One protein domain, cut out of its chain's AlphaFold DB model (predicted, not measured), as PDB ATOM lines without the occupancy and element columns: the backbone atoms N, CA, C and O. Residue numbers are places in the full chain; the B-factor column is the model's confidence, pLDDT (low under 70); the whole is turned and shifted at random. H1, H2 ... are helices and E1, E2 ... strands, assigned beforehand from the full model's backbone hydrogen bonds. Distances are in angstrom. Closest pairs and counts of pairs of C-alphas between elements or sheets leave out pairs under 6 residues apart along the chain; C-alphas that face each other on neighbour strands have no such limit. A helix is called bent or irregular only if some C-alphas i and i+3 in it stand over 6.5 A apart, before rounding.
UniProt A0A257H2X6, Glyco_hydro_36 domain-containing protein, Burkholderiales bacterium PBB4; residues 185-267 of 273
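AT A GLANCE: This is residues 185 to 267 of the 273 residues of the protein "Glyco_hydro_36 domain-containing protein" of Burkholderiales bacterium PBB4 (UniProt A0A257H2X6). A strongly twisted sheet of three strands, E2, E3 and E4, has one helix, H1, packed on one face, while E1 and part of the long link after H1 lie on the side away from H1. From the end of E4 a thin tail runs out and ends in the short helix H2; residues 261 to 267 stick out free of the rest. The printed part has 83 residues, with two named helices and four named strands in the order E1, E2, E3, H1, E4, H2, and its class is mixed, helices and strands. The sheet runs E2, E3, E4 and is mixed. The whole is only just compact, close to loose, with a radius of gyration of the C-alphas of 13.9 A, and the C-alphas span 49 by 24 by 18 A.

HOW THE PARTS SIT: E1, residues 186 to 189, pairs with no named strand, but its residues 186 to 187 pair antiparallel with residues 241 to 242. E2, residues 199 to 206, is apart from E1 and forms a hairpin with E3, residues 209 to 218. These two are antiparallel at 163 degrees, with N 202 and O 213 2.9 A apart, within hydrogen-bond range. H1, residues 220 to 229, is on the sheet at a height of 8.9 A and runs along the strands, at 24 degrees to E4, residues 251 to 257, on the local plane. It lies over E4; the closest C-alphas of the two, those of Ala 227 and Leu 253, are 5.8 A apart. E3 and H1 are near each other, with 6 pairs of C-alphas within 10 A. H1, E3 and E4 form a strand-helix-strand unit, two parallel neighbour strands with a helix between them in the chain, and its crossover is right-handed. E3 and E4 stand at 29 degrees, with N 254 and O 214 2.8 A apart, within hydrogen-bond range. Residues 233 to 234 pair parallel with residues 252 to 253 of E4. H2, residues 262 to 267, is not on the sheet and is apart from H1. Of the O i to N i+4 pairs, 4 of 6 are within hydrogen-bond range in H1 and 1 of 2 in H2.

IN THESE COORDINATES: E1 begins at C-alpha 186, (-22.142, -29.005, -21.197). E2 is 23.2 A long, E3 27.9 A, H1 14.7 A and E4 19.4 A from first to last C-alpha. H1 is irregular, but only just: C-alphas 221 and 224 are 6.8 A apart. H2 ends at C-alpha 267, (14.026, -42.683, -29.988).

THE WHOLE: The two C-alphas farthest apart, those of Gly 208 and Val 266, are 49.8 A apart. The printed part has no cut. The link from H1 to E4, 21 residues, is long. Mean pLDDT of the printed part is 89.2, and residues 258 to 267 are under 70.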
ATOM      1  N   SER A 185     -25.724 -27.622 -19.382       95.31
ATOM      2  CA  SER A 185     -25.736 -27.680 -20.852       95.31
ATOM      3  C   SER A 185     -24.490 -28.308 -21.476       95.31
ATOM      4  O   SER A 185     -24.515 -28.639 -22.659       95.31
ATOM      5  N   HIS A 186     -23.426 -28.515 -20.700       96.75
ATOM      6  CA  HIS A 186     -22.142 -29.005 -21.197       96.75
ATOM      7  C   HIS A 186     -21.601 -30.142 -20.335       96.75
ATOM      8  O   HIS A 186     -21.934 -30.240 -19.154       96.75
ATOM      9  N   LEU A 187     -20.743 -30.966 -20.925       97.56
ATOM     10  CA  LEU A 187     -19.902 -31.916 -20.207       97.56
ATOM     11  C   LEU A 187     -18.508 -31.967 -20.825       97.56
ATOM     12  O   LEU A 187     -18.359 -31.673 -22.008       97.56
ATOM     13  N   CYS A 188     -17.509 -32.364 -20.052       98.00
ATOM     14  CA  CYS A 188     -16.176 -32.701 -20.545       98.00
ATOM     15  C   CYS A 188     -15.588 -33.845 -19.708       98.00
ATOM     16  O   CYS A 188     -16.157 -34.244 -18.689       98.00
ATOM     17  N   PHE A 189     -14.457 -34.386 -20.157       98.06
ATOM     18  CA  PHE A 189     -13.743 -35.456 -19.465       98.06
ATOM     19  C   PHE A 189     -12.323 -35.023 -19.105       98.06
ATOM     20  O   PHE A 189     -11.611 -34.494 -19.957       98.06
ATOM     21  N   HIS A 190     -11.904 -35.336 -17.879       97.19
ATOM     22  CA  HIS A 190     -10.518 -35.317 -17.398       97.19
ATOM     23  C   HIS A 190     -10.185 -36.665 -16.732       97.19
ATOM     24  O   HIS A 190     -10.181 -36.760 -15.501       97.19
ATOM     25  N   PRO A 191      -9.983 -37.735 -17.522       97.19
ATOM     26  CA  PRO A 191      -9.898 -39.094 -16.995       97.19
ATOM     27  C   PRO A 191      -8.702 -39.312 -16.067       97.19
ATOM     28  O   PRO A 191      -7.620 -38.781 -16.303       97.19
ATOM     29  N   CYS A 192      -8.887 -40.164 -15.063       97.38
ATOM     30  CA  CYS A 192      -7.857 -40.633 -14.137       97.38
ATOM     31  C   CYS A 192      -7.887 -42.174 -14.075       97.38
ATOM     32  O   CYS A 192      -7.996 -42.784 -13.011       97.38
ATOM     33  N   LEU A 193      -7.883 -42.816 -15.249       97.44
ATOM     34  CA  LEU A 193      -7.969 -44.274 -15.349       97.44
ATOM     35  C   LEU A 193      -6.633 -44.929 -14.972       97.44
ATOM     36  O   LEU A 193      -5.590 -44.490 -15.479       97.44
ATOM     37  N   PRO A 194      -6.647 -46.016 -14.180       97.00
ATOM     38  CA  PRO A 194      -5.424 -46.714 -13.809       97.00
ATOM     39  C   PRO A 194      -4.721 -47.289 -15.042       97.00
ATOM     40  O   PRO A 194      -5.359 -47.657 -16.035       97.00
ATOM     41  N   SER A 195      -3.394 -47.362 -14.992       95.38
ATOM     42  CA  SER A 195      -2.520 -47.689 -16.126       95.38
ATOM     43  C   SER A 195      -2.843 -49.040 -16.769       95.38
ATOM     44  O   SER A 195      -2.806 -49.161 -17.992       95.38
ATOM     45  N   HIS A 196      -3.249 -50.023 -15.963       95.69
ATOM     46  CA  HIS A 196      -3.622 -51.364 -16.421       95.69
ATOM     47  C   HIS A 196      -4.978 -51.438 -17.148       95.69
ATOM     48  O   HIS A 196      -5.309 -52.492 -17.686       95.69
ATOM     49  N   TRP A 197      -5.771 -50.359 -17.188       96.75
ATOM     50  CA  TRP A 197      -6.988 -50.301 -18.002       96.75
ATOM     51  C   TRP A 197      -6.650 -49.801 -19.412       96.75
ATOM     52  O   TRP A 197      -6.295 -48.625 -19.569       96.75
ATOM     53  N   PRO A 198      -6.767 -50.652 -20.453       96.06
ATOM     54  CA  PRO A 198      -6.568 -50.217 -21.834       96.06
ATOM     55  C   PRO A 198      -7.748 -49.376 -22.334       96.06
ATOM     56  O   PRO A 198      -7.572 -48.496 -23.171       96.06
ATOM     57  N   GLN A 199      -8.949 -49.630 -21.814       96.94
ATOM     58  CA  GLN A 199     -10.156 -48.880 -22.132       96.94
ATOM     59  C   GLN A 199     -11.156 -48.923 -20.976       96.94
ATOM     60  O   GLN A 199     -11.119 -49.835 -20.148       96.94
ATOM     61  N   ALA A 200     -12.073 -47.962 -20.960       97.88
ATOM     62  CA  ALA A 200     -13.257 -47.946 -20.114       97.88
ATOM     63  C   ALA A 200     -14.435 -47.349 -20.888       97.88
ATOM     64  O   ALA A 200     -14.248 -46.548 -21.803       97.88
ATOM     65  N   GLU A 201     -15.656 -47.714 -20.517       98.19
ATOM     66  CA  GLU A 201     -16.862 -47.242 -21.195       98.19
ATOM     67  C   GLU A 201     -17.840 -46.621 -20.202       98.19
ATOM     68  O   GLU A 201     -18.016 -47.114 -19.086       98.19
ATOM     69  N   MET A 202     -18.493 -45.539 -20.618       98.00
ATOM     70  CA  MET A 202     -19.544 -44.874 -19.856       98.00
ATOM     71  C   MET A 202     -20.753 -44.626 -20.752       98.00
ATOM     72  O   MET A 202     -20.640 -44.077 -21.846       98.00
ATOM     73  N   THR A 203     -21.937 -44.987 -20.262       98.19
ATOM     74  CA  THR A 203     -23.208 -44.597 -20.880       98.19
ATOM     75  C   THR A 203     -23.891 -43.567 -19.991       98.19
ATOM     76  O   THR A 203     -24.281 -43.884 -18.868       98.19
ATOM     77  N   LEU A 204     -24.058 -42.345 -20.496       97.12
ATOM     78  CA  LEU A 204     -24.730 -41.262 -19.779       97.12
ATOM     79  C   LEU A 204     -26.173 -41.132 -20.269       97.12
ATOM     80  O   LEU A 204     -26.412 -40.930 -21.462       97.12
ATOM     81  N   ARG A 205     -27.131 -41.222 -19.340       96.50
ATOM     82  CA  ARG A 205     -28.566 -41.043 -19.597       96.50
ATOM     83  C   ARG A 205     -29.088 -39.849 -18.808       96.50
ATOM     84  O   ARG A 205     -29.020 -39.856 -17.582       96.50
ATOM     85  N   ARG A 206     -29.615 -38.838 -19.499       94.38
ATOM     86  CA  ARG A 206     -30.210 -37.633 -18.894       94.38
ATOM     87  C   ARG A 206     -31.263 -37.045 -19.837       94.38
ATOM     88  O   ARG A 206     -31.075 -37.072 -21.045       94.38
ATOM     89  N   ASP A 207     -32.381 -36.544 -19.318       92.44
ATOM     90  CA  ASP A 207     -33.444 -35.898 -20.117       92.44
ATOM     91  C   ASP A 207     -33.911 -36.730 -21.337       92.44
ATOM     92  O   ASP A 207     -34.071 -36.216 -22.441       92.44
ATOM     93  N   GLY A 208     -34.039 -38.056 -21.175       93.88
ATOM     94  CA  GLY A 208     -34.403 -38.984 -22.263       93.88
ATOM     95  C   GLY A 208     -33.327 -39.185 -23.347       93.88
ATOM     96  O   GLY A 208     -33.533 -39.933 -24.305       93.88
ATOM     97  N   LYS A 209     -32.160 -38.551 -23.210       95.31
ATOM     98  CA  LYS A 209     -31.020 -38.669 -24.120       95.31
ATOM     99  C   LYS A 209     -29.976 -39.632 -23.559       95.31
ATOM    100  O   LYS A 209     -29.602 -39.536 -22.392       95.31
ATOM    101  N   THR A 210     -29.492 -40.525 -24.418       97.75
ATOM    102  CA  THR A 210     -28.409 -41.469 -24.120       97.75
ATOM    103  C   THR A 210     -27.212 -41.140 -24.994       97.75
ATOM    104  O   THR A 210     -27.373 -41.078 -26.212       97.75
ATOM    105  N   LEU A 211     -26.037 -40.952 -24.394       98.06
ATOM    106  CA  LEU A 211     -24.755 -40.855 -25.095       98.06
ATOM    107  C   LEU A 211     -23.806 -41.946 -24.588       98.06
ATOM    108  O   LEU A 211     -23.846 -42.302 -23.406       98.06
ATOM    109  N   HIS A 212     -22.945 -42.443 -25.472       98.44
ATOM    110  CA  HIS A 212     -21.932 -43.446 -25.150       98.44
ATOM    111  C   HIS A 212     -20.533 -42.839 -25.264       98.44
ATOM    112  O   HIS A 212     -20.249 -42.112 -26.214       98.44
ATOM    113  N   PHE A 213     -19.655 -43.155 -24.319       98.50
ATOM    114  CA  PHE A 213     -18.276 -42.679 -24.283       98.50
ATOM    115  C   PHE A 213     -17.339 -43.869 -24.123       98.50
ATOM    116  O   PHE A 213     -17.423 -44.593 -23.132       98.50
ATOM    117  N   LEU A 214     -16.447 -44.053 -25.091       98.38
ATOM    118  CA  LEU A 214     -15.328 -44.980 -25.028       98.38
ATOM    119  C   LEU A 214     -14.079 -44.186 -24.647       98.38
ATOM    120  O   LEU A 214     -13.562 -43.415 -25.451       98.38
ATOM    121  N   LEU A 215     -13.596 -44.379 -23.427       98.12
ATOM    122  CA  LEU A 215     -12.313 -43.865 -22.980       98.12
ATOM    123  C   LEU A 215     -11.255 -44.889 -23.382       98.12
ATOM    124  O   LEU A 215     -11.259 -46.006 -22.869       98.12
ATOM    125  N   LEU A 216     -10.370 -44.536 -24.311       97.19
ATOM    126  CA  LEU A 216      -9.394 -45.468 -24.879       97.19
ATOM    127  C   LEU A 216      -7.978 -44.957 -24.638       97.19
ATOM    128  O   LEU A 216      -7.666 -43.817 -24.982       97.19
ATOM    129  N   ARG A 217      -7.116 -45.795 -24.056       95.19
ATOM    130  CA  ARG A 217      -5.716 -45.446 -23.827       95.19
ATOM    131  C   ARG A 217      -4.948 -45.492 -25.142       95.19
ATOM    132  O   ARG A 217      -4.748 -46.566 -25.703       95.19
ATOM    133  N   MET A 218      -4.526 -44.331 -25.629       93.12
ATOM    134  CA  MET A 218      -3.813 -44.191 -26.899       93.12
ATOM    135  C   MET A 218      -3.155 -42.813 -27.017       93.12
ATOM    136  O   MET A 218      -3.376 -41.931 -26.186       93.12
ATOM    137  N   ARG A 219      -2.344 -42.617 -28.059       88.12
ATOM    138  CA  ARG A 219      -1.853 -41.286 -28.431       88.12
ATOM    139  C   ARG A 219      -2.985 -40.501 -29.097       88.12
ATOM    140  O   ARG A 219      -3.747 -41.064 -29.880       88.12
ATOM    141  N   THR A 220      -3.073 -39.200 -28.824       83.19
ATOM    142  CA  THR A 220      -4.106 -38.322 -29.403       83.19
ATOM    143  C   THR A 220      -4.044 -38.286 -30.936       83.19
ATOM    144  O   THR A 220      -5.081 -38.240 -31.589       83.19
ATOM    145  N   GLU A 221      -2.847 -38.401 -31.516       86.75
ATOM    146  CA  GLU A 221      -2.617 -38.437 -32.970       86.75
ATOM    147  C   GLU A 221      -3.327 -39.613 -33.662       86.75
ATOM    148  O   GLU A 221      -3.861 -39.467 -34.759       86.75
ATOM    149  N   ASP A 222      -3.401 -40.764 -32.990       92.38
ATOM    150  CA  ASP A 222      -4.033 -41.973 -33.527       92.38
ATOM    151  C   ASP A 222      -5.565 -41.957 -33.322       92.38
ATOM    152  O   ASP A 222      -6.305 -42.740 -33.928       92.38
ATOM    153  N   ALA A 223      -6.069 -41.062 -32.463       92.44
ATOM    154  CA  ALA A 223      -7.448 -41.081 -31.981       92.44
ATOM    155  C   ALA A 223      -8.476 -40.722 -33.062       92.44
ATOM    156  O   ALA A 223      -9.576 -41.272 -33.057       92.44
ATOM    157  N   ILE A 224      -8.131 -39.844 -34.013       93.25
ATOM    158  CA  ILE A 224      -9.028 -39.458 -35.118       93.25
ATOM    159  C   ILE A 224      -9.319 -40.666 -36.015       93.25
ATOM    160  O   ILE A 224     -10.481 -40.968 -36.300       93.25
ATOM    161  N   ALA A 225      -8.264 -41.367 -36.442       94.44
ATOM    162  CA  ALA A 225      -8.384 -42.538 -37.303       94.44
ATOM    163  C   ALA A 225      -9.162 -43.659 -36.600       94.44
ATOM    164  O   ALA A 225     -10.047 -44.279 -37.195       94.44
ATOM    165  N   GLU A 226      -8.888 -43.872 -35.314       95.81
ATOM    166  CA  GLU A 226      -9.566 -44.892 -34.519       95.81
ATOM    167  C   GLU A 226     -11.042 -44.561 -34.263       95.81
ATOM    168  O   GLU A 226     -11.904 -45.440 -34.375       95.81
ATOM    169  N   ALA A 227     -11.362 -43.295 -33.983       95.62
ATOM    170  CA  ALA A 227     -12.742 -42.844 -33.838       95.62
ATOM    171  C   ALA A 227     -13.524 -43.073 -35.139       95.62
ATOM    172  O   ALA A 227     -14.598 -43.676 -35.105       95.62
ATOM    173  N   ALA A 228     -12.955 -42.697 -36.289       94.94
ATOM    174  CA  ALA A 228     -13.565 -42.935 -37.595       94.94
ATOM    175  C   ALA A 228     -13.779 -44.433 -37.866       94.94
ATOM    176  O   ALA A 228     -14.880 -44.837 -38.249       94.94
ATOM    177  N   ARG A 229     -12.770 -45.272 -37.590       96.94
ATOM    178  CA  ARG A 229     -12.840 -46.732 -37.770       96.94
ATOM    179  C   ARG A 229     -13.967 -47.376 -36.956       96.94
ATOM    180  O   ARG A 229     -14.576 -48.338 -37.420       96.94
ATOM    181  N   ARG A 230     -14.248 -46.862 -35.754       96.06
ATOM    182  CA  ARG A 230     -15.318 -47.356 -34.865       96.06
ATOM    183  C   ARG A 230     -16.659 -46.628 -35.028       96.06
ATOM    184  O   ARG A 230     -17.605 -46.938 -34.309       96.06
ATOM    185  N   GLY A 231     -16.761 -45.656 -35.938       96.12
ATOM    186  CA  GLY A 231     -17.969 -44.837 -36.095       96.12
ATOM    187  C   GLY A 231     -18.258 -43.925 -34.893       96.12
ATOM    188  O   GLY A 231     -19.411 -43.578 -34.631       96.12
ATOM    189  N   HIS A 232     -17.228 -43.553 -34.136       97.00
ATOM    190  CA  HIS A 232     -17.308 -42.627 -33.011       97.00
ATOM    191  C   HIS A 232     -16.934 -41.204 -33.431       97.00
ATOM    192  O   HIS A 232     -16.189 -40.979 -34.381       97.00
ATOM    193  N   THR A 233     -17.448 -40.220 -32.696       96.88
ATOM    194  CA  THR A 233     -16.966 -38.832 -32.787       96.88
ATOM    195  C   THR A 233     -15.830 -38.638 -31.792       96.88
ATOM    196  O   THR A 233     -15.970 -39.030 -30.637       96.88
ATOM    197  N   LEU A 234     -14.713 -38.049 -32.210       96.25
ATOM    198  CA  LEU A 234     -13.648 -37.714 -31.270       96.25
ATOM    199  C   LEU A 234     -14.136 -36.634 -30.291       96.25
ATOM    200  O   LEU A 234     -14.727 -35.638 -30.708       96.25
ATOM    201  N   LEU A 235     -13.887 -36.841 -29.002       96.56
ATOM    202  CA  LEU A 235     -14.047 -35.846 -27.947       96.56
ATOM    203  C   LEU A 235     -12.731 -35.775 -27.172       96.56
ATOM    204  O   LEU A 235     -12.437 -36.648 -26.359       96.56
ATOM    205  N   GLU A 236     -11.926 -34.756 -27.449       94.94
ATOM    206  CA  GLU A 236     -10.653 -34.560 -26.756       94.94
ATOM    207  C   GLU A 236     -10.859 -34.239 -25.266       94.94
ATOM    208  O   GLU A 236     -11.864 -33.652 -24.854       94.94
ATOM    209  N   VAL A 237      -9.883 -34.632 -24.446       94.44
ATOM    210  CA  VAL A 237      -9.867 -34.360 -23.002       94.44
ATOM    211  C   VAL A 237      -9.933 -32.851 -22.755       94.44
ATOM    212  O   VAL A 237      -9.228 -32.075 -23.392       94.44
ATOM    213  N   GLY A 238     -10.799 -32.430 -21.833       94.81
ATOM    214  CA  GLY A 238     -11.050 -31.019 -21.522       94.81
ATOM    215  C   GLY A 238     -11.933 -30.262 -22.522       94.81
ATOM    216  O   GLY A 238     -12.374 -29.156 -22.211       94.81
ATOM    217  N   ILE A 239     -12.269 -30.837 -23.683       96.56
ATOM    218  CA  ILE A 239     -13.196 -30.193 -24.622       96.56
ATOM    219  C   ILE A 239     -14.637 -30.363 -24.145       96.56
ATOM    220  O   ILE A 239     -15.099 -31.457 -23.818       96.56
ATOM    221  N   HIS A 240     -15.370 -29.249 -24.120       97.44
ATOM    222  CA  HIS A 240     -16.766 -29.222 -23.711       97.44
ATOM    223  C   HIS A 240     -17.688 -29.682 -24.844       97.44
ATOM    224  O   HIS A 240     -17.864 -28.998 -25.852       97.44
ATOM    225  N   LEU A 241     -18.356 -30.813 -24.637       97.31
ATOM    226  CA  LEU A 241     -19.482 -31.258 -25.444       97.31
ATOM    227  C   LEU A 241     -20.753 -30.523 -25.004       97.31
ATOM    228  O   LEU A 241     -21.163 -30.614 -23.845       97.31
ATOM    229  N   ASN A 242     -21.431 -29.853 -25.938       96.62
ATOM    230  CA  ASN A 242     -22.766 -29.311 -25.696       96.62
ATOM    231  C   ASN A 242     -23.792 -30.456 -25.659       96.62
ATOM    232  O   ASN A 242     -24.184 -31.010 -26.689       96.62
ATOM    233  N   TRP A 243     -24.256 -30.791 -24.458       95.06
ATOM    234  CA  TRP A 243     -25.239 -31.845 -24.239       95.06
ATOM    235  C   TRP A 243     -26.562 -31.562 -24.939       95.06
ATOM    236  O   TRP A 243     -27.170 -32.483 -25.482       95.06
ATOM    237  N   THR A 244     -27.038 -30.314 -24.917       92.19
ATOM    238  CA  THR A 244     -28.349 -29.969 -25.491       92.19
ATOM    239  C   THR A 244     -28.369 -30.177 -27.003       92.19
ATOM    240  O   THR A 244     -29.327 -30.756 -27.514       92.19
ATOM    241  N   ALA A 245     -27.269 -29.843 -27.684       93.25
ATOM    242  CA  ALA A 245     -27.111 -30.014 -29.125       93.25
ATOM    243  C   ALA A 245     -26.718 -31.443 -29.548       93.25
ATOM    244  O   ALA A 245     -26.961 -31.827 -30.691       93.25
ATOM    245  N   ALA A 246     -26.121 -32.247 -28.659       92.75
ATOM    246  CA  ALA A 246     -25.680 -33.599 -29.002       92.75
ATOM    247  C   ALA A 246     -26.867 -34.511 -29.394       92.75
ATOM    248  O   ALA A 246     -27.856 -34.566 -28.655       92.75
ATOM    249  N   PRO A 247     -26.800 -35.253 -30.513       92.38
ATOM    250  CA  PRO A 247     -27.882 -36.148 -30.922       92.38
ATOM    251  C   PRO A 247     -27.973 -37.386 -30.014       92.38
ATOM    252  O   PRO A 247     -26.963 -37.882 -29.519       92.38
ATOM    253  N   HIS A 248     -29.190 -37.901 -29.801       94.69
ATOM    254  CA  HIS A 248     -29.419 -39.145 -29.054       94.69
ATOM    255  C   HIS A 248     -28.700 -40.334 -29.712       94.69
ATOM    256  O   HIS A 248     -28.649 -40.431 -30.937       94.69
ATOM    257  N   GLY A 249     -28.174 -41.251 -28.897       94.75
ATOM    258  CA  GLY A 249     -27.520 -42.480 -29.352       94.75
ATOM    259  C   GLY A 249     -26.123 -42.255 -29.927       94.75
ATOM    260  O   GLY A 249     -25.540 -43.174 -30.495       94.75
ATOM    261  N   ARG A 250     -25.572 -41.039 -29.811       95.88
ATOM    262  CA  ARG A 250     -24.234 -40.742 -30.319       95.88
ATOM    263  C   ARG A 250     -23.165 -41.361 -29.424       95.88
ATOM    264  O   ARG A 250     -23.246 -41.283 -28.198       95.88
ATOM    265  N   SER A 251     -22.141 -41.903 -30.074       97.94
ATOM    266  CA  SER A 251     -20.965 -42.467 -29.424       97.94
ATOM    267  C   SER A 251     -19.739 -41.591 -29.651       97.94
ATOM    268  O   SER A 251     -19.490 -41.125 -30.771       97.94
ATOM    269  N   PHE A 252     -18.970 -41.396 -28.591       98.00
ATOM    270  CA  PHE A 252     -17.759 -40.593 -28.571       98.00
ATOM    271  C   PHE A 252     -16.560 -41.441 -28.163       98.00
ATOM    272  O   PHE A 252     -16.684 -42.319 -27.311       98.00
ATOM    273  N   LEU A 253     -15.404 -41.153 -28.752       98.12
ATOM    274  CA  LEU A 253     -14.116 -41.678 -28.313       98.12
ATOM    275  C   LEU A 253     -13.374 -40.562 -27.581       98.12
ATOM    276  O   LEU A 253     -13.207 -39.476 -28.133       98.12
ATOM    277  N   VAL A 254     -12.931 -40.844 -26.360       97.69
ATOM    278  CA  VAL A 254     -12.137 -39.944 -25.519       97.69
ATOM    279  C   VAL A 254     -10.735 -40.544 -25.370       97.69
ATOM    280  O   VAL A 254     -10.597 -41.586 -24.722       97.69
ATOM    281  N   PRO A 255      -9.687 -39.951 -25.971       95.94
ATOM    282  CA  PRO A 255      -8.337 -40.486 -25.864       95.94
ATOM    283  C   PRO A 255      -7.771 -40.221 -24.466       95.94
ATOM    284  O   PRO A 255      -7.682 -39.081 -24.013       95.94
ATOM    285  N   VAL A 256      -7.374 -41.282 -23.773       93.50
ATOM    286  CA  VAL A 256      -6.663 -41.209 -22.494       93.50
ATOM    287  C   VAL A 256      -5.179 -41.344 -22.791       93.50
ATOM    288  O   VAL A 256      -4.763 -42.333 -23.390       93.50
ATOM    289  N   HIS A 257      -4.374 -40.365 -22.375       82.69
ATOM    290  CA  HIS A 257      -2.943 -40.375 -22.662       82.69
ATOM    291  C   HIS A 257      -2.304 -41.683 -22.177       82.69
ATOM    292  O   HIS A 257      -2.411 -42.076 -21.008       82.69
ATOM    293  N   SER A 258      -1.640 -42.376 -23.101       61.84
ATOM    294  CA  SER A 258      -0.700 -43.424 -22.731       61.84
ATOM    295  C   SER A 258       0.514 -42.754 -22.085       61.84
ATOM    296  O   SER A 258       0.994 -41.760 -22.636       61.84
ATOM    297  N   PRO A 259       1.054 -43.269 -20.965       53.38
ATOM    298  CA  PRO A 259       2.429 -42.938 -20.626       53.38
ATOM    299  C   PRO A 259       3.284 -43.255 -21.858       53.38
ATOM    300  O   PRO A 259       3.062 -44.290 -22.501       53.38
ATOM    301  N   ALA A 260       4.186 -42.342 -22.230       43.34
ATOM    302  CA  ALA A 260       5.138 -42.601 -23.302       43.34
ATOM    303  C   ALA A 260       5.808 -43.943 -23.004       43.34
ATOM    304  O   ALA A 260       6.228 -44.186 -21.864       43.34
ATOM    305  N   SER A 261       5.842 -44.843 -23.985       39.22
ATOM    306  CA  SER A 261       6.541 -46.101 -23.771       39.22
ATOM    307  C   SER A 261       8.009 -45.765 -23.494       39.22
ATOM    308  O   SER A 261       8.554 -44.810 -24.049       39.22
ATOM    309  N   VAL A 262       8.684 -46.540 -22.644       39.38
ATOM    310  CA  VAL A 262      10.129 -46.362 -22.402       39.38
ATOM    311  C   VAL A 262      10.925 -46.414 -23.725       39.38
ATOM    312  O   VAL A 262      12.004 -45.838 -23.819       39.38
ATOM    313  N   PHE A 263      10.361 -47.016 -24.780       36.66
ATOM    314  CA  PHE A 263      10.913 -47.027 -26.133       36.66
ATOM    315  C   PHE A 263      10.847 -45.668 -26.856       36.66
ATOM    316  O   PHE A 263      11.789 -45.333 -27.575       36.66
ATOM    317  N   ASP A 264       9.818 -44.848 -26.626       38.12
ATOM    318  CA  ASP A 264       9.676 -43.530 -27.272       38.12
ATOM    319  C   ASP A 264      10.676 -42.503 -26.708       38.12
ATOM    320  O   ASP A 264      11.169 -41.629 -27.426       38.12
ATOM    321  N   ALA A 265      11.048 -42.635 -25.429       40.09
ATOM    322  CA  ALA A 265      12.075 -41.798 -24.803       40.09
ATOM    323  C   ALA A 265      13.480 -42.060 -25.380       40.09
ATOM    324  O   ALA A 265      14.289 -41.139 -25.483       40.09
ATOM    325  N   VAL A 266      13.762 -43.301 -25.799       41.25
ATOM    326  CA  VAL A 266      15.048 -43.672 -26.411       41.25
ATOM    327  C   VAL A 266      15.135 -43.178 -27.857       41.25
ATOM    328  O   VAL A 266      16.194 -42.708 -28.271       41.25
ATOM    329  N   GLN A 267      14.032 -43.195 -28.612       41.12
ATOM    330  CA  GLN A 267      14.026 -42.683 -29.988       41.12
ATOM    331  C   GLN A 267      14.139 -41.153 -30.055       41.12
ATOM    332  O   GLN A 267      14.876 -40.636 -30.894       41.12
TER     333      GLN A 267